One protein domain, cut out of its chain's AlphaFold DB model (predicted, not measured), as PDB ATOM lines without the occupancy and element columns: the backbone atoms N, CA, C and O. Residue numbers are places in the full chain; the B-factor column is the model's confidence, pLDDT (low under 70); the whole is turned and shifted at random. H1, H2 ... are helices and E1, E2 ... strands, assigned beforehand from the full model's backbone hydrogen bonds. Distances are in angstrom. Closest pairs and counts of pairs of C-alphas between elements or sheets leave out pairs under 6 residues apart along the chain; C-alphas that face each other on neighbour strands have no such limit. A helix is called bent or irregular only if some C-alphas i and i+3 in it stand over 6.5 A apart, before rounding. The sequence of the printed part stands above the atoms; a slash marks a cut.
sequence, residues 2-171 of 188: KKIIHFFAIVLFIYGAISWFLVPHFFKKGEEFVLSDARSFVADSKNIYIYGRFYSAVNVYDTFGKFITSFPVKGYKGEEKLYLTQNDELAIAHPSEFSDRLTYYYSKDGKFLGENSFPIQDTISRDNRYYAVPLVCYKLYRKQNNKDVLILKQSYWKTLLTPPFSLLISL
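This is residues 2 to 171 of the 188 residues of an uncharacterized protein of Chryseobacterium soli (UniProt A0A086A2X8). Three small antiparallel sheets make a stack, with the sheet E1 E2 E3 E4 in the middle, the sheet E5 E6 E7 E8 partly face to face with it on one side and the sheet E9 E10 E11 partly face to face with it on the other. The long helix H1 reaches away from the stack to one end of the model, and the short helix H3, near the end of the printed part, folds back beside it. The printed part has 170 residues with three named helices and eleven named strands, in the order H1, E1 to E11, H2, H3. Each sheet is a meander, each strand the antiparallel neighbour of the one before, and the class is mixed, helices and strands. The whole is compact, with a radius of gyration of the C-alphas of 17.5 A and spans of 59 by 43 by 29 A.

E1 is residues 38 to 43, with C-alpha 38 at (258.413, 213.390, 213.692), E2 is residues 47 to 52, E3 is residues 57 to 62 and measures 16.8 A, and E4 is residues 67 to 72. The second sheet has E5, residues 81 to 84, E6, residues 90 to 93, E7, residues 103 to 106, and E8, residues 112 to 116 and 12.2 A long. The third has E9, residues 130 to 134, E10, residues 138 to 144 and 19.5 A long, and E11, residues 147 to 153 and 16.8 A long. H1, residues 2 to 26, is 34.2 A long and begins with C-alpha 2 at (286.282, 221.200, 235.249). It has a kink of 46 degrees near residue 20 and is irregular, but only just: C-alphas 21 and 24 are 6.8 A apart. H2 is residues 156 to 160, and H3, residues 163 to 171, is 12.3 A long and ends with C-alpha 171 at (276.252, 224.341, 223.558).

The sheet E1 E2 E3 E4 is strongly twisted, with E1 and E4 as edge strands. In the hairpin E1 and E2, N 42 and O 49 are 2.9 A apart; in E2 and E3, N 50 and O 59 are 2.9 A apart; in E3 and E4, N 60 and O 69 are 2.8 A apart. The sheet E5 E6 E7 E8 is face to face with it, the facing parts 9.6 A centre to centre and the strands at 39 degrees. The closest C-alphas of E1 and E5 are those of Ser 40 and Lys 81, 5.6 A. Within this second sheet, N 83 and O 91 are 2.8 A apart, N 92 and O 104 are 2.9 A, and N 105 and O 114 are 2.9 A. The sheet E9 E10 E11 is also face to face with the first, the facing parts 10.1 A centre to centre and the strands at 38 degrees. The closest C-alphas of E1 and E9 are those of Ala 38 and Pro 134, 7.4 A. N 133 and O 139 are 2.9 A apart between E9 and E10, and N 142 and O 149 are 2.8 A apart between E10 and E11. H1 touches H3 with residues 9 to 20 alone, closest at the C-alphas of Gly 16 and Pro 163, 4.5 A, at a shallow tilt of 21 degrees, opposite ways. H2 and H3 are close but not clearly touching, with the C-alphas of Leu 160 and Ser 166 at 6.2 A. H1 is on none of the three sheets. Every O i to N i+4 pair is within hydrogen-bond range in H2 and H3, and 19 of 21 are in H1.

The two C-alphas farthest apart are those of Lys 2 and Asn 87, 59.5 A. The printed part has no cut. The links H1 to E1 and E8 to E9 are long; the latter, residues 117 to 129, has no named element. The mean pLDDT of the printed part is 80.9, and 35 residues are under 70, among them residues 24 to 26, 75 to 79, 95 to 100 and 118 to 128.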
ATOM      1  N   LYS A   2     286.601 220.311 236.393       64.75
ATOM      2  CA  LYS A   2     286.282 221.200 235.249       64.75
ATOM      3  C   LYS A   2     286.820 220.731 233.884       64.75
ATOM      4  O   LYS A   2     286.068 220.721 232.918       64.75
ATOM      5  N   LYS A   3     288.086 220.298 233.807       73.56
ATOM      6  CA  LYS A   3     288.699 219.791 232.558       73.56
ATOM      7  C   LYS A   3     287.993 218.544 232.005       73.56
ATOM      8  O   LYS A   3     287.868 218.401 230.799       73.56
ATOM      9  N   ILE A   4     287.492 217.686 232.896       79.00
ATOM     10  CA  ILE A   4     286.760 216.466 232.535       79.00
ATOM     11  C   ILE A   4     285.413 216.840 231.903       79.00
ATOM     12  O   ILE A   4     285.086 216.344 230.834       79.00
ATOM     13  N   ILE A   5     284.677 217.781 232.504       76.06
ATOM     14  CA  ILE A   5     283.389 218.262 231.973       76.06
ATOM     15  C   ILE A   5     283.563 218.894 230.582       76.06
ATOM     16  O   ILE A   5     282.799 218.584 229.674       76.06
ATOM     17  N   HIS A   6     284.596 219.720 230.391       70.56
ATOM     18  CA  HIS A   6     284.894 220.321 229.084       70.56
ATOM     19  C   HIS A   6     285.241 219.271 228.029       70.56
ATOM     20  O   HIS A   6     284.741 219.345 226.910       70.56
ATOM     21  N   PHE A   7     286.057 218.278 228.390       79.31
ATOM     22  CA  PHE A   7     286.378 217.171 227.495       79.31
ATOM     23  C   PHE A   7     285.112 216.429 227.051       79.31
ATOM     24  O   PHE A   7     284.889 216.272 225.854       79.31
ATOM     25  N   PHE A   8     284.231 216.057 227.988       78.25
ATOM     26  CA  PHE A   8     282.961 215.402 227.658       78.25
ATOM     27  C   PHE A   8     282.056 216.265 226.777       78.25
ATOM     28  O   PHE A   8     281.441 215.747 225.848       78.25
ATOM     29  N   ALA A   9     281.989 217.572 227.025       75.56
ATOM     30  CA  ALA A   9     281.164 218.468 226.225       75.56
ATOM     31  C   ALA A   9     281.695 218.625 224.789       75.56
ATOM     32  O   ALA A   9     280.909 218.623 223.847       75.56
ATOM     33  N   ILE A  10     283.017 218.690 224.601       79.56
ATOM     34  CA  ILE A  10     283.639 218.706 223.267       79.56
ATOM     35  C   ILE A  10     283.373 217.387 222.535       79.56
ATOM     36  O   ILE A  10     282.998 217.406 221.364       79.56
ATOM     37  N   VAL A  11     283.515 216.247 223.217       81.12
ATOM     38  CA  VAL A  11     283.211 214.928 222.639       81.12
ATOM     39  C   VAL A  11     281.746 214.848 222.207       81.12
ATOM     40  O   VAL A  11     281.469 214.420 221.089       81.12
ATOM     41  N   LEU A  12     280.812 215.307 223.046       77.38
ATOM     42  CA  LEU A  12     279.385 215.355 222.713       77.38
ATOM     43  C   LEU A  12     279.085 216.316 221.558       77.38
ATOM     44  O   LEU A  12     278.239 216.002 220.724       77.38
ATOM     45  N   PHE A  13     279.791 217.446 221.470       79.81
ATOM     46  CA  PHE A  13     279.630 218.400 220.376       79.81
ATOM     47  C   PHE A  13     280.093 217.798 219.050       79.81
ATOM     48  O   PHE A  13     279.363 217.840 218.061       79.81
ATOM     49  N   ILE A  14     281.290 217.202 219.037       80.62
ATOM     50  CA  ILE A  14     281.849 216.533 217.860       80.62
ATOM     51  C   ILE A  14     280.946 215.369 217.449       80.62
ATOM     52  O   ILE A  14     280.617 215.252 216.272       80.62
ATOM     53  N   TYR A  15     280.491 214.556 218.408       80.06
ATOM     54  CA  TYR A  15     279.520 213.495 218.155       80.06
ATOM     55  C   TYR A  15     278.243 214.057 217.528       80.06
ATOM     56  O   TYR A  15     277.861 213.617 216.453       80.06
ATOM     57  N   GLY A  16     277.629 215.074 218.132       78.00
ATOM     58  CA  GLY A  16     276.410 215.690 217.615       78.00
ATOM     59  C   GLY A  16     276.582 216.248 216.203       78.00
ATOM     60  O   GLY A  16     275.720 216.030 215.354       78.00
ATOM     61  N   ALA A  17     277.717 216.894 215.919       79.19
ATOM     62  CA  ALA A  17     278.030 217.438 214.601       79.19
ATOM     63  C   ALA A  17     278.211 216.323 213.565       79.19
ATOM     64  O   ALA A  17     277.557 216.339 212.526       79.19
ATOM     65  N   ILE A  18     279.040 215.320 213.863       80.06
ATOM     66  CA  ILE A  18     279.263 214.167 212.982       80.06
ATOM     67  C   ILE A  18     277.944 213.434 212.738       80.06
ATOM     68  O   ILE A  18     277.569 213.177 211.595       80.06
ATOM     69  N   SER A  19     277.202 213.139 213.801       73.94
ATOM     70  CA  SER A  19     275.935 212.429 213.719       73.94
ATOM     71  C   SER A  19     274.873 213.224 212.959       73.94
ATOM     72  O   SER A  19     274.062 212.611 212.272       73.94
ATOM     73  N   TRP A  20     274.893 214.561 212.986       76.25
ATOM     74  CA  TRP A  20     273.979 215.392 212.192       76.25
ATOM     75  C   TRP A  20     274.117 215.138 210.690       76.25
ATOM     76  O   TRP A  20     273.120 215.050 209.975       76.25
ATOM     77  N   PHE A  21     275.353 214.997 210.213       76.31
ATOM     78  CA  PHE A  21     275.627 214.756 208.797       76.31
ATOM     79  C   PHE A  21     275.555 213.272 208.431       76.31
ATOM     80  O   PHE A  21     275.115 212.936 207.334       76.31
ATOM     81  N   LEU A  22     275.955 212.382 209.338       74.81
ATOM     82  CA  LEU A  22     276.111 210.960 209.038       74.81
ATOM     83  C   LEU A  22     274.861 210.119 209.326       74.81
ATOM     84  O   LEU A  22     274.525 209.259 208.519       74.81
ATOM     85  N   VAL A  23     274.150 210.348 210.434       72.00
ATOM     86  CA  VAL A  23     273.029 209.481 210.857       72.00
ATOM     87  C   VAL A  23     271.920 209.352 209.805       72.00
ATOM     88  O   VAL A  23     271.468 208.226 209.599       72.00
ATOM     89  N   PRO A  24     271.515 210.416 209.081       68.06
ATOM     90  CA  PRO A  24     270.533 210.277 208.004       68.06
ATOM     91  C   PRO A  24     270.989 209.325 206.887       68.06
ATOM     92  O   PRO A  24     270.169 208.633 206.296       68.06
ATOM     93  N   HIS A  25     272.297 209.251 206.621       68.25
ATOM     94  CA  HIS A  25     272.878 208.412 205.565       68.25
ATOM     95  C   HIS A  25     273.091 206.956 205.999       68.25
ATOM     96  O   HIS A  25     273.153 206.068 205.154       68.25
ATOM     97  N   PHE A  26     273.206 206.706 207.306       67.44
ATOM     98  CA  PHE A  26     273.389 205.363 207.866       67.44
ATOM     99  C   PHE A  26     272.092 204.718 208.352       67.44
ATOM    100  O   PHE A  26     272.132 203.603 208.874       67.44
ATOM    101  N   PHE A  27     270.951 205.386 208.182       76.12
ATOM    102  CA  PHE A  27     269.656 204.789 208.467       76.12
ATOM    103  C   PHE A  27     269.450 203.526 207.620       76.12
ATOM    104  O   PHE A  27     269.545 203.554 206.390       76.12
ATOM    105  N   LYS A  28     269.144 202.411 208.287       80.44
ATOM    106  CA  LYS A  28     268.848 201.134 207.639       80.44
ATOM    107  C   LYS A  28     267.356 200.851 207.697       80.44
ATOM    108  O   LYS A  28     266.715 200.996 208.737       80.44
ATOM    109  N   LYS A  29     266.814 200.378 206.572       87.31
ATOM    110  CA  LYS A  29     265.445 199.853 206.498       87.31
ATOM    111  C   LYS A  29     265.240 198.796 207.594       87.31
ATOM    112  O   LYS A  29     266.065 197.898 207.738       87.31
ATOM    113  N   GLY A  30     264.130 198.890 208.320       91.00
ATOM    114  CA  GLY A  30     263.756 197.955 209.381       91.00
ATOM    115  C   GLY A  30     264.242 198.334 210.782       91.00
ATOM    116  O   GLY A  30     263.793 197.718 211.743       91.00
ATOM    117  N   GLU A  31     265.095 199.349 210.934       89.81
ATOM    118  CA  GLU A  31     265.509 199.847 212.249       89.81
ATOM    119  C   GLU A  31     264.598 200.986 212.727       89.81
ATOM    120  O   GLU A  31     264.272 201.904 211.973       89.81
ATOM    121  N   GLU A  32     264.179 200.950 213.993       90.25
ATOM    122  CA  GLU A  32     263.370 202.025 214.571       90.25
ATOM    123  C   GLU A  32     264.214 203.295 214.737       90.25
ATOM    124  O   GLU A  32     265.147 203.325 215.547       90.25
ATOM    125  N   PHE A  33     263.843 204.374 214.043       87.44
ATOM    126  CA  PHE A  33     264.480 205.674 214.252       87.44
ATOM    127  C   PHE A  33     263.802 206.504 215.351       87.44
ATOM    128  O   PHE A  33     262.666 206.262 215.771       87.44
ATOM    129  N   VAL A  34     264.522 207.518 215.833       86.50
ATOM    130  CA  VAL A  34     264.041 208.400 216.897       86.50
ATOM    131  C   VAL A  34     263.027 209.405 216.340       86.50
ATOM    132  O   VAL A  34     263.318 210.159 215.422       86.50
ATOM    133  N   LEU A  35     261.833 209.447 216.925       86.38
ATOM    134  CA  LEU A  35     260.692 210.277 216.538       86.38
ATOM    135  C   LEU A  35     260.776 211.714 217.079       86.38
ATOM    136  O   LEU A  35     259.786 212.440 217.060       86.38
ATOM    137  N   SER A  36     261.940 212.149 217.568       76.00
ATOM    138  CA  SER A  36     262.157 213.503 218.103       76.00
ATOM    139  C   SER A  36     261.899 214.607 217.078       76.00
ATOM    140  O   SER A  36     261.720 215.766 217.433       76.00
ATOM    141  N   ASP A  37     261.920 214.235 215.804       76.69
ATOM    142  CA  ASP A  37     261.728 215.103 214.653       76.69
ATOM    143  C   ASP A  37     260.428 214.789 213.882       76.69
ATOM    144  O   ASP A  37     260.144 215.427 212.867       76.69
ATOM    145  N   ALA A  38     259.618 213.843 214.373       85.75
ATOM    146  CA  ALA A  38     258.413 213.390 213.692       85.75
ATOM    147  C   ALA A  38     257.495 214.568 213.333       85.75
ATOM    148  O   ALA A  38     257.028 215.310 214.200       85.75
ATOM    149  N   ARG A  39     257.240 214.740 212.032       83.25
ATOM    150  CA  ARG A  39     256.489 215.887 211.492       83.25
ATOM    151  C   ARG A  39     255.021 215.589 211.300       83.25
ATOM    152  O   ARG A  39     254.170 216.467 211.428       83.25
ATOM    153  N   SER A  40     254.718 214.349 210.957       86.94
ATOM    154  CA  SER A  40     253.362 213.939 210.655       86.94
ATOM    155  C   SER A  40     253.202 212.445 210.856       86.94
ATOM    156  O   SER A  40     254.164 211.680 210.822       86.94
ATOM    157  N   PHE A  41     251.961 212.040 211.076       90.38
ATOM    158  CA  PHE A  41     251.590 210.643 211.111       90.38
ATOM    159  C   PHE A  41     250.231 210.460 210.439       90.38
ATOM    160  O   PHE A  41     249.435 211.405 210.344       90.38
ATOM    161  N   VAL A  42     249.983 209.231 210.008       91.44
ATOM    162  CA  VAL A  42     248.672 208.726 209.596       91.44
ATOM    163  C   VAL A  42     248.467 207.351 210.211       91.44
ATOM    164  O   VAL A  42     249.430 206.661 210.537       91.44
ATOM    165  N   ALA A  43     247.217 206.962 210.405       90.94
ATOM    166  CA  ALA A  43     246.864 205.646 210.913       90.94
ATOM    167  C   ALA A  43     245.790 205.045 210.011       90.94
ATOM    168  O   ALA A  43     244.887 205.760 209.573       90.94
ATOM    169  N   ASP A  44     245.904 203.748 209.749       89.19
ATOM    170  CA  ASP A  44     244.838 202.940 209.169       89.19
ATOM    171  C   ASP A  44     244.270 201.988 210.244       89.19
ATOM    172  O   ASP A  44     244.509 202.152 211.445       89.19
ATOM    173  N   SER A  45     243.475 200.997 209.841       88.31
ATOM    174  CA  SER A  45     242.877 200.033 210.775       88.31
ATOM    175  C   SER A  45     243.879 199.062 211.416       88.31
ATOM    176  O   SER A  45     243.534 198.403 212.398       88.31
ATOM    177  N   LYS A  46     245.102 198.949 210.884       91.44
ATOM    178  CA  LYS A  46     246.118 197.966 211.289       91.44
ATOM    179  C   LYS A  46     247.368 198.615 211.871       91.44
ATOM    180  O   LYS A  46     247.911 198.106 212.853       91.44
ATOM    181  N   ASN A  47     247.795 199.731 211.296       94.56
ATOM    182  CA  ASN A  47     249.105 200.318 211.495       94.56
ATOM    183  C   ASN A  47     249.045 201.839 211.664       94.56
ATOM    184  O   ASN A  47     248.122 202.529 211.231       94.56
ATOM    185  N   ILE A  48     250.105 202.359 212.267       94.00
ATOM    186  CA  ILE A  48     250.385 203.774 212.444       94.00
ATOM    187  C   ILE A  48     251.704 204.064 211.737       94.00
ATOM    188  O   ILE A  48     252.733 203.462 212.042       94.00
ATOM    189  N   TYR A  49     251.671 205.011 210.812       94.12
ATOM    190  CA  TYR A  49     252.805 205.439 210.010       94.12
ATOM    191  C   TYR A  49     253.253 206.808 210.497       94.12
ATOM    192  O   TYR A  49     252.458 207.748 210.506       94.12
ATOM    193  N   ILE A  50     254.510 206.930 210.911       92.75
ATOM    194  CA  ILE A  50     255.062 208.168 211.467       92.75
ATOM    195  C   ILE A  50     256.256 208.594 210.626       92.75
ATOM    196  O   ILE A  50     257.253 207.878 210.547       92.75
ATOM    197  N   TYR A  51     256.151 209.767 210.013       90.44
ATOM    198  CA  TYR A  51     257.191 210.342 209.172       90.44
ATOM    199  C   TYR A  51     258.150 211.215 209.991       90.44
ATOM    200  O   TYR A  51     257.720 212.142 210.689       90.44
ATOM    201  N   GLY A  52     259.447 210.926 209.866       87.88
ATOM    202  CA  GLY A  52     260.550 211.719 210.404       87.88
ATOM    203  C   GLY A  52     261.366 212.366 209.285       87.88
ATOM    204  O   GLY A  52     261.849 211.679 208.382       87.88
ATOM    205  N   ARG A  53     261.544 213.686 209.362       83.19
ATOM    206  CA  ARG A  53     262.278 214.490 208.372       83.19
ATOM    207  C   ARG A  53     263.785 214.276 208.466       83.19
ATOM    208  O   ARG A  53     264.465 214.246 207.448       83.19
ATOM    209  N   PHE A  54     264.323 214.126 209.670       81.06
ATOM    210  CA  PHE A  54     265.759 214.025 209.916       81.06
ATOM    211  C   PHE A  54     266.323 212.762 209.275       81.06
ATOM    212  O   PHE A  54     267.403 212.788 208.697       81.06
ATOM    213  N   TYR A  55     265.553 211.679 209.339       83.19
ATOM    214  CA  TYR A  55     265.899 210.395 208.745       83.19
ATOM    215  C   TYR A  55     265.386 210.243 207.309       83.19
ATOM    216  O   TYR A  55     265.715 209.245 206.676       83.19
ATOM    217  N   SER A  56     264.573 211.189 206.808       86.56
ATOM    218  CA  SER A  56     263.782 211.037 205.579       86.56
ATOM    219  C   SER A  56     263.196 209.628 205.489       86.56
ATOM    220  O   SER A  56     263.480 208.867 204.566       86.56
ATOM    221  N   ALA A  57     262.433 209.241 206.511       90.31
ATOM    222  CA  ALA A  57     261.971 207.871 206.678       90.31
ATOM    223  C   ALA A  57     260.618 207.811 207.388       90.31
ATOM    224  O   ALA A  57     260.174 208.765 208.032       90.31
ATOM    225  N   VAL A  58     259.967 206.656 207.279       93.19
ATOM    226  CA  VAL A  58     258.707 206.349 207.959       93.19
ATOM    227  C   VAL A  58     258.921 205.167 208.893       93.19
ATOM    228  O   VAL A  58     259.409 204.123 208.463       93.19
ATOM    229  N   ASN A  59     258.557 205.329 210.164       94.88
ATOM    230  CA  ASN A  59     258.398 204.215 211.094       94.88
ATOM    231  C   ASN A  59     256.961 203.698 211.008       94.88
ATOM    232  O   ASN A  59     256.010 204.481 210.942       94.88
ATOM    233  N   VAL A  60     256.813 202.381 211.070       95.88
ATOM    234  CA  VAL A  60     255.532 201.682 211.102       95.88
ATOM    235  C   VAL A  60     255.378 201.016 212.458       95.88
ATOM    236  O   VAL A  60     256.232 200.236 212.887       95.88
ATOM    237  N   TYR A  61     254.268 201.311 213.115       95.56
ATOM    238  CA  TYR A  61     253.860 200.713 214.377       95.56
ATOM    239  C   TYR A  61     252.517 200.016 214.195       95.56
ATOM    240  O   TYR A  61     251.743 200.393 213.318       95.56
ATOM    241  N   ASP A  62     252.208 199.033 215.030       94.94
ATOM    242  CA  ASP A  62     250.835 198.544 215.133       94.94
ATOM    243  C   ASP A  62     249.944 199.571 215.862       94.94
ATOM    244  O   ASP A  62     250.406 200.568 216.429       94.94
ATOM    245  N   THR A  63     248.634 199.326 215.885       91.50
ATOM    246  CA  THR A  63     247.675 200.187 216.602       91.50
ATOM    247  C   THR A  63     247.827 200.178 218.132       91.50
ATOM    248  O   THR A  63     247.134 200.950 218.809       91.50
ATOM    249  N   PHE A  64     248.720 199.346 218.680       91.69
ATOM    250  CA  PHE A  64     249.097 199.285 220.093       91.69
ATOM    251  C   PHE A  64     250.456 199.950 220.373       91.69
ATOM    252  O   PHE A  64     250.892 199.971 221.522       91.69
ATOM    253  N   GLY A  65     251.103 200.528 219.355       91.62
ATOM    254  CA  GLY A  65     252.364 201.254 219.481       91.62
ATOM    255  C   GLY A  65     253.613 200.376 219.469       91.62
ATOM    256  O   GLY A  65     254.701 200.875 219.764       91.62
ATOM    257  N   LYS A  66     253.503 199.090 219.116       94.31
ATOM    258  CA  LYS A  66     254.665 198.214 218.926       94.31
ATOM    259  C   LYS A  66     255.294 198.485 217.565       94.31
ATOM    260  O   LYS A  66     254.607 198.483 216.547       94.31
ATOM    261  N   PHE A  67     256.607 198.695 217.546       94.50
ATOM    262  CA  PHE A  67     257.357 198.870 216.305       94.50
ATOM    263  C   PHE A  67     257.276 197.611 215.429       94.50
ATOM    264  O   PHE A  67     257.472 196.498 215.923       94.50
ATOM    265  N   ILE A  68     256.998 197.804 214.139       96.38
ATOM    266  CA  ILE A  68     256.935 196.745 213.126       96.38
ATOM    267  C   ILE A  68     258.158 196.828 212.214       96.38
ATOM    268  O   ILE A  68     258.891 195.854 212.069       96.38
ATOM    269  N   THR A  69     258.345 197.971 211.554       96.25
ATOM    270  CA  THR A  69     259.407 198.177 210.565       96.25
ATOM    271  C   THR A  69     259.587 199.661 210.273       96.25
ATOM    272  O   THR A  69     258.842 200.506 210.768       96.25
ATOM    273  N   SER A  70     260.557 199.987 209.435       95.38
ATOM    274  CA  SER A  70     260.787 201.335 208.938       95.38
ATOM    275  C   SER A  70     261.306 201.287 207.506       95.38
ATOM    276  O   SER A  70     261.867 200.275 207.074       95.38
ATOM    277  N   PHE A  71     261.135 202.370 206.756       93.88
ATOM    278  CA  PHE A  71     261.671 202.467 205.402       93.88
ATOM    279  C   PHE A  71     262.046 203.900 205.025       93.88
ATOM    280  O   PHE A  71     261.394 204.846 205.479       93.88
ATOM    281  N   PRO A  72     263.102 204.065 204.205       91.38
ATOM    282  CA  PRO A  72     263.497 205.371 203.712       91.38
ATOM    283  C   PRO A  72     262.485 205.861 202.681       91.38
ATOM    284  O   PRO A  72     261.893 205.077 201.937       91.38
ATOM    285  N   VAL A  73     262.326 207.174 202.613       88.75
ATOM    286  CA  VAL A  73     261.506 207.855 201.615       88.75
ATOM    287  C   VAL A  73     262.316 208.981 200.987       88.75
ATOM    288  O   VAL A  73     263.304 209.461 201.544       88.75
ATOM    289  N   LYS A  74     261.916 209.406 199.793       84.50
ATOM    290  CA  LYS A  74     262.472 210.595 199.158       84.50
ATOM    291  C   LYS A  74     261.941 211.783 199.955       84.50
ATOM    292  O   LYS A  74     260.752 212.076 199.910       84.50
ATOM    293  N   GLY A  75     262.814 212.383 200.754       66.44
ATOM    294  CA  GLY A  75     262.515 213.565 201.548       66.44
ATOM    295  C   GLY A  75     263.349 214.750 201.077       66.44
ATOM    296  O   GLY A  75     264.565 214.629 200.919       66.44
ATOM    297  N   TYR A  76     262.703 215.895 200.894       61.09
ATOM    298  CA  TYR A  76     263.330 217.196 200.698       61.09
ATOM    299  C   TYR A  76     263.118 217.990 201.973       61.09
ATOM    300  O   TYR A  76     261.986 218.282 202.325       61.09
ATOM    301  N   LYS A  77     264.217 218.389 202.622       61.59
ATOM    302  CA  LYS A  77     264.257 219.112 203.903       61.59
ATOM    303  C   LYS A  77     263.229 220.269 203.962       61.59
ATOM    304  O   LYS A  77     263.596 221.407 203.689       61.59
ATOM    305  N   GLY A  78     261.994 220.008 204.403       63.72
ATOM    306  CA  GLY A  78     260.883 220.974 204.378       63.72
ATOM    307  C   GLY A  78     259.794 220.680 205.418       63.72
ATOM    308  O   GLY A  78     260.053 220.017 206.422       63.72
ATOM    309  N   GLU A  79     258.586 221.216 205.234       69.12
ATOM    310  CA  GLU A  79     257.419 220.927 206.093       69.12
ATOM    311  C   GLU A  79     256.576 219.758 205.560       69.12
ATOM    312  O   GLU A  79     255.352 219.835 205.459       69.12
ATOM    313  N   GLU A  80     257.225 218.660 205.183       80.12
ATOM    314  CA  GLU A  80     256.544 217.519 204.572       80.12
ATOM    315  C   GLU A  80     255.424 216.947 205.450       80.12
ATOM    316  O   GLU A  80     255.558 216.782 206.673       80.12
ATOM    317  N   LYS A  81     254.313 216.594 204.800       84.00
ATOM    318  CA  LYS A  81     253.169 215.941 205.440       84.00
ATOM    319  C   LYS A  81     252.919 214.580 204.808       84.00
ATOM    320  O   LYS A  81     252.880 214.445 203.588       84.00
ATOM    321  N   LEU A  82     252.721 213.592 205.673       88.38
ATOM    322  CA  LEU A  82     252.301 212.244 205.338       88.38
ATOM    323  C   LEU A  82     250.771 212.170 205.279       88.38
ATOM    324  O   LEU A  82     250.081 212.682 206.169       88.38
ATOM    325  N   TYR A  83     250.275 211.490 204.253       88.00
ATOM    326  CA  TYR A  83     248.868 211.247 203.962       88.00
ATOM    327  C   TYR A  83     248.639 209.770 203.649       88.00
ATOM    328  O   TYR A  83     249.544 209.079 203.183       88.00
ATOM    329  N   LEU A  84     247.408 209.315 203.879       89.06
ATOM    330  CA  LEU A  84     246.901 208.048 203.367       89.06
ATOM    331  C   LEU A  84     245.966 208.364 202.195       89.06
ATOM    332  O   LEU A  84     245.078 209.213 202.332       89.06
ATOM    333  N   THR A  85     246.190 207.732 201.048       87.88
ATOM    334  CA  THR A  85     245.369 207.929 199.848       87.88
ATOM    335  C   THR A  85     244.178 206.972 199.839       87.88
ATOM    336  O   THR A  85     244.163 205.971 200.556       87.88
ATOM    337  N   GLN A  86     243.179 207.246 198.998       85.50
ATOM    338  CA  GLN A  86     242.054 206.324 198.777       85.50
ATOM    339  C   GLN A  86     242.485 204.952 198.225       85.50
ATOM    340  O   GLN A  86     241.790 203.965 198.451       85.50
ATOM    341  N   ASN A  87     243.651 204.873 197.574       86.62
ATOM    342  CA  ASN A  87     244.225 203.631 197.046       86.62
ATOM    343  C   ASN A  87     244.979 202.808 198.107       86.62
ATOM    344  O   ASN A  87     245.667 201.853 197.759       86.62
ATOM    345  N   ASP A  88     244.862 203.167 199.390       87.12
ATOM    346  CA  ASP A  88     245.583 202.526 200.499       87.12
ATOM    347  C   ASP A  88     247.118 202.659 200.379       87.12
ATOM    348  O   ASP A  88     247.887 201.791 200.795       87.12
ATOM    349  N   GLU A  89     247.568 203.782 199.810       91.38
ATOM    350  CA  GLU A  89     248.977 204.146 199.642       91.38
ATOM    351  C   GLU A  89     249.361 205.287 200.588       91.38
ATOM    352  O   GLU A  89     248.529 206.076 201.041       91.38
ATOM    353  N   LEU A  90     250.654 205.411 200.861       91.19
ATOM    354  CA  LEU A  90     251.223 206.536 201.585       91.19
ATOM    355  C   LEU A  90     251.663 207.612 200.598       91.19
ATOM    356  O   LEU A  90     252.404 207.332 199.659       91.19
ATOM    357  N   ALA A  91     251.268 208.853 200.850       89.19
ATOM    358  CA  ALA A  91     251.711 210.005 200.077       89.19
ATOM    359  C   ALA A  91     252.457 210.991 200.979       89.19
ATOM    360  O   ALA A  91     251.959 211.372 202.038       89.19
ATOM    361  N   ILE A  92     253.648 211.413 200.561       87.75
ATOM    362  CA  ILE A  92     254.431 212.457 201.229       87.75
ATOM    363  C   ILE A  92     254.405 213.678 200.325       87.75
ATOM    364  O   ILE A  92     255.029 213.675 199.266       87.75
ATOM    365  N   ALA A  93     253.652 214.703 200.726       83.12
ATOM    366  CA  ALA A  93     253.611 215.964 199.993       83.12
ATOM    367  C   ALA A  93     254.596 216.965 200.574       83.12
ATOM    368  O   ALA A  93     254.641 217.197 201.789       83.12
ATOM    369  N   HIS A  94     255.313 217.615 199.667       78.38
ATOM    370  CA  HIS A  94     256.192 218.728 199.958       78.38
ATOM    371  C   HIS A  94     255.389 220.023 199.818       78.38
ATOM    372  O   HIS A  94     254.973 220.370 198.707       78.38
ATOM    373  N   PRO A  95     255.123 220.757 200.912       65.56
ATOM    374  CA  PRO A  95     254.596 222.099 200.771       65.56
ATOM    375  C   PRO A  95     255.696 222.975 200.181       65.56
ATOM    376  O   PRO A  95     256.797 223.069 200.722       65.56
ATOM    377  N   SER A  96     255.384 223.617 199.065       59.09
ATOM    378  CA  SER A  96     256.179 224.704 198.526       59.09
ATOM    379  C   SER A  96     255.314 225.953 198.497       59.09
ATOM    380  O   SER A  96     254.165 225.903 198.056       59.09
ATOM    381  N   GLU A  97     255.855 227.059 199.004       50.69
ATOM    382  CA  GLU A  97     255.260 228.392 198.856       50.69
ATOM    383  C   GLU A  97     255.486 228.958 197.439       50.69
ATOM    384  O   GLU A  97     254.808 229.904 197.051       50.69
ATOM    385  N   PHE A  98     256.402 228.368 196.650       45.56
ATOM    386  CA  PHE A  98     256.919 228.965 195.407       45.56
ATOM    387  C   PHE A  98     257.074 227.997 194.214       45.56
ATOM    388  O   PHE A  98     257.579 228.403 193.171       45.56
ATOM    389  N   SER A  99     256.680 226.726 194.324       50.84
ATOM    390  CA  SER A  99     256.836 225.724 193.255       50.84
ATOM    391  C   SER A  99     255.721 224.685 193.262       50.84
ATOM    392  O   SER A  99     255.012 224.521 194.258       50.84
ATOM    393  N   ASP A 100     255.614 223.942 192.162       54.50
ATOM    394  CA  ASP A 100     254.702 222.811 192.028       54.50
ATOM    395  C   ASP A 100     254.859 221.842 193.210       54.50
ATOM    396  O   ASP A 100     255.972 221.482 193.614       54.50
ATOM    397  N   ARG A 101     253.727 221.464 193.810       73.56
ATOM    398  CA  ARG A 101     253.661 220.565 194.965       73.56
ATOM    399  C   ARG A 101     254.071 219.168 194.531       73.56
ATOM    400  O   ARG A 101     253.232 218.388 194.097       73.56
ATOM    401  N   LEU A 102     255.345 218.830 194.678       81.38
ATOM    402  CA  LEU A 102     255.773 217.460 194.453       81.38
ATOM    403  C   LEU A 102     255.238 216.573 195.583       81.38
ATOM    404  O   LEU A 102     255.341 216.902 196.766       81.38
ATOM    405  N   THR A 103     254.645 215.454 195.205       86.50
ATOM    406  CA  THR A 103     254.143 214.418 196.098       86.50
ATOM    407  C   THR A 103     254.752 213.098 195.679       86.50
ATOM    408  O   THR A 103     254.673 212.727 194.510       86.50
ATOM    409  N   TYR A 104     255.323 212.376 196.635       89.12
ATOM    410  CA  TYR A 104     255.840 211.031 196.422       89.12
ATOM    411  C   TYR A 104     254.889 209.988 196.982       89.12
ATOM    412  O   TYR A 104     254.464 210.087 198.135       89.12
ATOM    413  N   TYR A 105     254.602 208.971 196.178       90.81
ATOM    414  CA  TYR A 105     253.709 207.876 196.526       90.81
ATOM    415  C   TYR A 105     254.514 206.627 196.859       90.81
ATOM    416  O   TYR A 105     255.467 206.262 196.161       90.81
ATOM    417  N   TYR A 106     254.105 205.966 197.933       93.06
ATOM    418  CA  TYR A 106     254.711 204.757 198.457       93.06
ATOM    419  C   TYR A 106     253.634 203.748 198.812       93.06
ATOM    420  O   TYR A 106     252.583 204.092 199.345       93.06
ATOM    421  N   SER A 107     253.927 202.475 198.611       93.88
ATOM    422  CA  SER A 107     253.152 201.420 199.244       93.88
ATOM    423  C   SER A 107     253.408 201.402 200.756       93.88
ATOM    424  O   SER A 107     254.398 201.941 201.264       93.88
ATOM    425  N   LYS A 108     252.539 200.720 201.505       92.38
ATOM    426  CA  LYS A 108     252.629 200.631 202.973       92.38
ATOM    427  C   LYS A 108     253.830 199.830 203.497       92.38
ATOM    428  O   LYS A 108     254.140 199.920 204.683       92.38
ATOM    429  N   ASP A 109     254.513 199.077 202.636       92.38
ATOM    430  CA  ASP A 109     255.790 198.385 202.895       92.38
ATOM    431  C   ASP A 109     257.030 199.186 202.430       92.38
ATOM    432  O   ASP A 109     258.174 198.723 202.556       92.38
ATOM    433  N   GLY A 110     256.809 200.400 201.915       91.38
ATOM    434  CA  GLY A 110     257.855 201.357 201.571       91.38
ATOM    435  C   GLY A 110     258.418 201.234 200.160       91.38
ATOM    436  O   GLY A 110     259.524 201.714 199.908       91.38
ATOM    437  N   LYS A 111     257.712 200.583 199.229       93.69
ATOM    438  CA  LYS A 111     258.092 200.579 197.810       93.69
ATOM    439  C   LYS A 111     257.666 201.902 197.177       93.69
ATOM    440  O   LYS A 111     256.522 202.315 197.321       93.69
ATOM    441  N   PHE A 112     258.577 202.551 196.458       92.69
ATOM    442  CA  PHE A 112     258.257 203.749 195.680       92.69
ATOM    443  C   PHE A 112     257.311 203.403 194.523       92.69
ATOM    444  O   PHE A 112     257.577 202.456 193.779       92.69
ATOM    445  N   LEU A 113     256.228 204.167 194.386       92.44
ATOM    446  CA  LEU A 113     255.199 203.967 193.362       92.44
ATOM    447  C   LEU A 113     255.263 205.034 192.267       92.44
ATOM    448  O   LEU A 113     255.068 204.717 191.098       92.44
ATOM    449  N   GLY A 114     255.587 206.277 192.625       90.25
ATOM    450  CA  GLY A 114     255.678 207.371 191.665       90.25
ATOM    451  C   GLY A 114     255.748 208.744 192.323       90.25
ATOM    452  O   GLY A 114     255.786 208.871 193.549       90.25
ATOM    453  N   GLU A 115     255.766 209.779 191.489       89.12
ATOM    454  CA  GLU A 115     255.749 211.178 191.904       89.12
ATOM    455  C   GLU A 115     254.753 211.981 191.069       89.12
ATOM    456  O   GLU A 115     254.519 211.664 189.904       89.12
ATOM    457  N   ASN A 116     254.143 212.995 191.675       85.69
ATOM    458  CA  ASN A 116     253.171 213.862 191.020       85.69
ATOM    459  C   ASN A 116     253.344 215.309 191.496       85.69
ATOM    460  O   ASN A 116     253.571 215.533 192.681       85.69
ATOM    461  N   SER A 117     253.238 216.276 190.590       79.25
ATOM    462  CA  SER A 117     253.316 217.717 190.863       79.25
ATOM    463  C   SER A 117     251.961 218.355 191.204       79.25
ATOM    464  O   SER A 117     251.901 219.518 191.615       79.25
ATOM    465  N   PHE A 118     250.862 217.615 191.032       67.88
ATOM    466  CA  PHE A 118     249.517 218.089 191.338       67.88
ATOM    467  C   PHE A 118     249.181 217.956 192.833       67.88
ATOM    468  O   PHE A 118     249.667 217.049 193.514       67.88
ATOM    469  N   PRO A 119     248.329 218.850 193.376       65.75
ATOM    470  CA  PRO A 119     247.876 218.751 194.760       65.75
ATOM    471  C   PRO A 119     247.189 217.404 195.014       65.75
ATOM    472  O   PRO A 119     246.456 216.915 194.160       65.75
ATOM    473  N   ILE A 120     247.389 216.824 196.203       69.69
ATOM    474  CA  ILE A 120     246.726 215.568 196.571       69.69
ATOM    475  C   ILE A 120     245.212 215.805 196.625       69.69
ATOM    476  O   ILE A 120     244.737 216.547 197.485       69.69
ATOM    477  N   GLN A 121     244.473 215.182 195.708       56.75
ATOM    478  CA  GLN A 121     243.013 215.298 195.620       56.75
ATOM    479  C   GLN A 121     242.293 214.235 196.469       56.75
ATOM    480  O   GLN A 121     241.214 214.503 196.988       56.75
ATOM    481  N   ASP A 122     242.942 213.093 196.729       59.75
ATOM    482  CA  ASP A 122     242.299 211.901 197.301       59.75
ATOM    483  C   ASP A 122     242.886 211.481 198.655       59.75
ATOM    484  O   ASP A 122     243.319 210.341 198.847       59.75
ATOM    485  N   THR A 123     242.934 212.398 199.624       63.03
ATOM    486  CA  THR A 123     243.354 212.049 200.991       63.03
ATOM    487  C   THR A 123     242.196 211.475 201.796       63.03
ATOM    488  O   THR A 123     241.133 212.090 201.883       63.03
ATOM    489  N   ILE A 124     242.431 210.364 202.489       63.44
ATOM    490  CA  ILE A 124     241.554 209.923 203.573       63.44
ATOM    491  C   ILE A 124     241.769 210.878 204.756       63.44
ATOM    492  O   ILE A 124     242.908 211.159 205.144       63.44
ATOM    493  N   SER A 125     240.676 211.404 205.323       56.31
ATOM    494  CA  SER A 125     240.733 212.230 206.535       56.31
ATOM    495  C   SER A 125     241.530 211.503 207.616       56.31
ATOM    496  O   SER A 125     241.287 210.324 207.875       56.31
ATOM    497  N   ARG A 126     242.448 212.220 208.282       62.25
ATOM    498  CA  ARG A 126     243.144 211.711 209.473       62.25
ATOM    499  C   ARG A 126     242.123 211.106 210.433       62.25
ATOM    500  O   ARG A 126     241.068 211.699 210.668       62.25
ATOM    501  N   ASP A 127     242.447 209.944 210.999       67.06
ATOM    502  CA  ASP A 127     241.655 209.394 212.092       67.06
ATOM    503  C   ASP A 127     241.753 210.355 213.285       67.06
ATOM    504  O   ASP A 127     242.754 210.387 214.004       67.06
ATOM    505  N   ASN A 128     240.697 211.150 213.479       69.31
ATOM    506  CA  ASN A 128     240.580 212.159 214.535       69.31
ATOM    507  C   ASN A 128     240.638 211.563 215.952       69.31
ATOM    508  O   ASN A 128     240.624 212.302 216.938       69.31
ATOM    509  N   ARG A 129     240.701 210.232 216.080       82.44
ATOM    510  CA  ARG A 129     240.961 209.559 217.353       82.44
ATOM    511  C   ARG A 129     242.419 209.656 217.775       82.44
ATOM    512  O   ARG A 129     242.680 209.449 218.951       82.44
ATOM    513  N   TYR A 130     243.360 209.958 216.886       84.88
ATOM    514  CA  TYR A 130     244.775 210.026 217.236       84.88
ATOM    515  C   TYR A 130     245.285 211.462 217.295       84.88
ATOM    516  O   TYR A 130     244.977 212.285 216.436       84.88
ATOM    517  N   TYR A 131     246.138 211.746 218.276       85.50
ATOM    518  CA  TYR A 131     246.900 212.991 218.320       85.50
ATOM    519  C   TYR A 131     248.279 212.759 218.936       85.50
ATOM    520  O   TYR A 131     248.461 211.924 219.827       85.50
ATOM    521  N   ALA A 132     249.267 213.494 218.431       83.31
ATOM    522  CA  ALA A 132     250.642 213.422 218.899       83.31
ATOM    523  C   ALA A 132     251.000 214.673 219.700       83.31
ATOM    524  O   ALA A 132     250.548 215.775 219.388       83.31
ATOM    525  N   VAL A 133     251.850 214.499 220.708       80.56
ATOM    526  CA  VAL A 133     252.470 215.592 221.457       80.56
ATOM    527  C   VAL A 133     253.967 215.582 221.134       80.56
ATOM    528  O   VAL A 133     254.702 214.762 221.698       80.56
ATOM    529  N   PRO A 134     254.429 216.446 220.209       64.25
ATOM    530  CA  PRO A 134     255.830 216.534 219.814       64.25
ATOM    531  C   PRO A 134     256.592 217.401 220.825       64.25
ATOM    532  O   PRO A 134     256.906 218.561 220.579       64.25
ATOM    533  N   LEU A 135     256.836 216.860 222.017       62.69
ATOM    534  CA  LEU A 135     257.801 217.427 222.966       62.69
ATOM    535  C   LEU A 135     259.109 216.618 222.889       62.69
ATOM    536  O   LEU A 135     259.224 215.699 222.083       62.69
ATOM    537  N   VAL A 136     260.081 216.905 223.764       63.28
ATOM    538  CA  VAL A 136     261.379 216.192 223.906       63.28
ATOM    539  C   VAL A 136     261.238 214.657 224.000       63.28
ATOM    540  O   VAL A 136     262.206 213.920 223.891       63.28
ATOM    541  N   CYS A 137     260.031 214.143 224.204       72.56
ATOM    542  CA  CYS A 137     259.684 212.742 224.048       72.56
ATOM    543  C   CYS A 137     258.409 212.670 223.209       72.56
ATOM    544  O   CYS A 137     257.364 213.171 223.635       72.56
ATOM    545  N   TYR A 138     258.498 212.040 222.036       84.50
ATOM    546  CA  TYR A 138     257.331 211.823 221.193       84.50
ATOM    547  C   TYR A 138     256.335 210.913 221.915       84.50
ATOM    548  O   TYR A 138     256.680 209.804 222.353       84.50
ATOM    549  N   LYS A 139     255.098 211.395 222.031       90.12
ATOM    550  CA  LYS A 139     253.971 210.640 222.574       90.12
ATOM    551  C   LYS A 139     252.819 210.652 221.588       90.12
ATOM    552  O   LYS A 139     252.457 211.713 221.085       90.12
ATOM    553  N   LEU A 140     252.224 209.487 221.375       90.69
ATOM    554  CA  LEU A 140     251.011 209.327 220.589       90.69
ATOM    555  C   LEU A 140     249.887 208.829 221.483       90.69
ATOM    556  O   LEU A 140     250.040 207.827 222.188       90.69
ATOM    557  N   TYR A 141     248.757 209.513 221.408       91.38
ATOM    558  CA  TYR A 141     247.551 209.186 222.142       91.38
ATOM    559  C   TYR A 141     246.446 208.778 221.180       91.38
ATOM    560  O   TYR A 141     246.366 209.276 220.056       91.38
ATOM    561  N   ARG A 142     245.579 207.886 221.655       91.25
ATOM    562  CA  ARG A 142     244.329 207.507 221.009       91.25
ATOM    563  C   ARG A 142     243.170 207.798 221.949       91.25
ATOM    564  O   ARG A 142     243.143 207.306 223.074       91.25
ATOM    565  N   LYS A 143     242.188 208.544 221.467       88.88
ATOM    566  CA  LYS A 143     240.942 208.830 222.163       88.88
ATOM    567  C   LYS A 143     240.034 207.605 222.091       88.88
ATOM    568  O   LYS A 143     239.596 207.204 221.013       88.88
ATOM    569  N   GLN A 144     239.761 206.994 223.239       86.88
ATOM    570  CA  GLN A 144     238.851 205.858 223.383       86.88
ATOM    571  C   GLN A 144     237.874 206.149 224.518       86.88
ATOM    572  O   GLN A 144     238.296 206.405 225.641       86.88
ATOM    573  N   ASN A 145     236.569 206.118 224.237       87.25
ATOM    574  CA  ASN A 145     235.513 206.354 225.232       87.25
ATOM    575  C   ASN A 145     235.733 207.644 226.050       87.25
ATOM    576  O   ASN A 145     235.677 207.626 227.278       87.25
ATOM    577  N   ASN A 146     236.038 208.754 225.365       84.69
ATOM    578  CA  ASN A 146     236.373 210.058 225.961       84.69
ATOM    579  C   ASN A 146     237.597 210.074 226.895       84.69
ATOM    580  O   ASN A 146     237.789 211.044 227.624       84.69
ATOM    581  N   LYS A 147     238.444 209.042 226.854       88.25
ATOM    582  CA  LYS A 147     239.723 208.991 227.567       88.25
ATOM    583  C   LYS A 147     240.886 208.975 226.589       88.25
ATOM    584  O   LYS A 147     240.805 208.359 225.525       88.25
ATOM    585  N   ASP A 148     241.980 209.599 226.997       91.25
ATOM    586  CA  ASP A 148     243.225 209.601 226.241       91.25
ATOM    587  C   ASP A 148     244.070 208.393 226.649       91.25
ATOM    588  O   ASP A 148     244.557 208.293 227.776       91.25
ATOM    589  N   VAL A 149     244.231 207.450 225.725       91.88
ATOM    590  CA  VAL A 149     245.046 206.252 225.922       91.88
ATOM    591  C   VAL A 149     246.403 206.486 225.277       91.88
ATOM    592  O   VAL A 149     246.490 206.723 224.074       91.88
ATOM    593  N   LEU A 150     247.472 206.429 226.071       92.25
ATOM    594  CA  LEU A 150     248.837 206.495 225.554       92.25
ATOM    595  C   LEU A 150     249.140 205.214 224.767       92.25
ATOM    596  O   LEU A 150     249.145 204.130 225.342       92.25
ATOM    597  N   ILE A 151     249.400 205.356 223.468       93.00
ATOM    598  CA  ILE A 151     249.702 204.239 222.563       93.00
ATOM    599  C   ILE A 151     251.204 204.084 222.390       93.00
ATOM    600  O   ILE A 151     251.739 202.988 222.485       93.00
ATOM    601  N   LEU A 152     251.900 205.195 222.164       90.94
ATOM    602  CA  LEU A 152     253.332 205.179 221.912       90.94
ATOM    603  C   LEU A 152     254.017 206.242 222.754       90.94
ATOM    604  O   LEU A 152     253.570 207.386 222.817       90.94
ATOM    605  N   LYS A 153     255.132 205.863 223.379       89.56
ATOM    606  CA  LYS A 153     256.028 206.768 224.095       89.56
ATOM    607  C   LYS A 153     257.461 206.360 223.815       89.56
ATOM    608  O   LYS A 153     257.885 205.279 224.215       89.56
ATOM    609  N   GLN A 154     258.219 207.238 223.173       84.12
ATOM    610  CA  GLN A 154     259.625 206.959 222.910       84.12
ATOM    611  C   GLN A 154     260.508 207.300 224.118       84.12
ATOM    612  O   GLN A 154     260.206 208.200 224.897       84.12
ATOM    613  N   SER A 155     261.613 206.578 224.301       81.06
ATOM    614  CA  SER A 155     262.537 206.829 225.412       81.06
ATOM    615  C   SER A 155     263.165 208.229 225.342       81.06
ATOM    616  O   SER A 155     263.658 208.656 224.295       81.06
ATOM    617  N   TYR A 156     263.225 208.911 226.490       75.50
ATOM    618  CA  TYR A 156     263.933 210.186 226.640       75.50
ATOM    619  C   TYR A 156     265.420 210.057 226.299       75.50
ATOM    620  O   TYR A 156     265.972 210.924 225.632       75.50
ATOM    621  N   TRP A 157     266.056 208.946 226.681       72.88
ATOM    622  CA  TRP A 157     267.472 208.700 226.399       72.88
ATOM    623  C   TRP A 157     267.755 208.566 224.905       72.88
ATOM    624  O   TRP A 157     268.724 209.139 224.415       72.88
ATOM    625  N   LYS A 158     266.866 207.883 224.166       74.94
ATOM    626  CA  LYS A 158     266.957 207.809 222.700       74.94
ATOM    627  C   LYS A 158     266.865 209.206 222.077       74.94
ATOM    628  O   LYS A 158     267.582 209.484 221.130       74.94
ATOM    629  N   THR A 159     266.033 210.087 222.640       73.00
ATOM    630  CA  THR A 159     265.860 211.462 222.139       73.00
ATOM    631  C   THR A 159     267.050 212.365 222.456       73.00
ATOM    632  O   THR A 159     267.514 213.090 221.580       73.00
ATOM    633  N   LEU A 160     267.599 212.288 223.670       69.94
ATOM    634  CA  LEU A 160     268.750 213.095 224.098       69.94
ATOM    635  C   LEU A 160     270.016 212.821 223.277       69.94
ATOM    636  O   LEU A 160     270.810 213.729 223.051       69.94
ATOM    637  N   LEU A 161     270.186 211.584 222.810       68.19
ATOM    638  CA  LEU A 161     271.323 211.171 221.985       68.19
ATOM    639  C   LEU A 161     271.141 211.478 220.495       68.19
ATOM    640  O   LEU A 161     272.010 211.147 219.691       68.19
ATOM    641  N   THR A 162     270.038 212.118 220.102       71.19
ATOM    642  CA  THR A 162     269.885 212.556 218.713       71.19
ATOM    643  C   THR A 162     270.798 213.745 218.409       71.19
ATOM    644  O   THR A 162     271.132 214.532 219.303       71.19
ATOM    645  N   PRO A 163     271.192 213.927 217.138       69.19
ATOM    646  CA  PRO A 163     272.041 215.040 216.722       69.19
ATOM    647  C   PRO A 163     271.571 216.439 217.173       69.19
ATOM    648  O   PRO A 163     272.395 217.170 217.721       69.19
ATOM    649  N   PRO A 164     270.282 216.833 217.051       68.50
ATOM    650  CA  PRO A 164     269.824 218.140 217.544       68.50
ATOM    651  C   PRO A 164     270.037 218.337 219.042       68.50
ATOM    652  O   PRO A 164     270.493 219.395 219.471       68.50
ATOM    653  N   PHE A 165     269.712 217.325 219.845       70.81
ATOM    654  CA  PHE A 165     269.758 217.447 221.298       70.81
ATOM    655  C   PHE A 165     271.183 217.345 221.842       70.81
ATOM    656  O   PHE A 165     271.545 218.119 222.724       70.81
ATOM    657  N   SER A 166     272.022 216.472 221.281       69.69
ATOM    658  CA  SER A 166     273.443 216.384 221.650       69.69
ATOM    659  C   SER A 166     274.206 217.685 221.361       69.69
ATOM    660  O   SER A 166     274.978 218.139 222.210       69.69
ATOM    661  N   LEU A 167     273.933 218.347 220.230       72.19
ATOM    662  CA  LEU A 167     274.487 219.670 219.918       72.19
ATOM    663  C   LEU A 167     273.999 220.748 220.894       72.19
ATOM    664  O   LEU A 167     274.814 221.512 221.416       72.19
ATOM    665  N   LEU A 168     272.693 220.787 221.182       73.19
ATOM    666  CA  LEU A 168     272.098 221.748 222.118       73.19
ATOM    667  C   LEU A 168     272.677 221.597 223.534       73.19
ATOM    668  O   LEU A 168     273.064 222.586 224.149       73.19
ATOM    669  N   ILE A 169     272.768 220.364 224.040       72.19
ATOM    670  CA  ILE A 169     273.338 220.068 225.361       72.19
ATOM    671  C   ILE A 169     274.799 220.507 225.412       72.19
ATOM    672  O   ILE A 169     275.222 221.140 226.376       72.19
ATOM    673  N   SER A 170     275.563 220.228 224.357       68.38
ATOM    674  CA  SER A 170     276.966 220.632 224.288       68.38
ATOM    675  C   SER A 170     277.114 222.153 224.295       68.38
ATOM    676  O   SER A 170     277.926 222.678 225.050       68.38
ATOM    677  N   LEU A 171     276.283 222.876 223.539       72.06
ATOM    678  CA  LEU A 171     276.252 224.341 223.558       72.06
ATOM    679  C   LEU A 171     275.868 224.888 224.938       72.06
ATOM    680  O   LEU A 171     276.535 225.786 225.438       72.06
TER     681      LEU A 171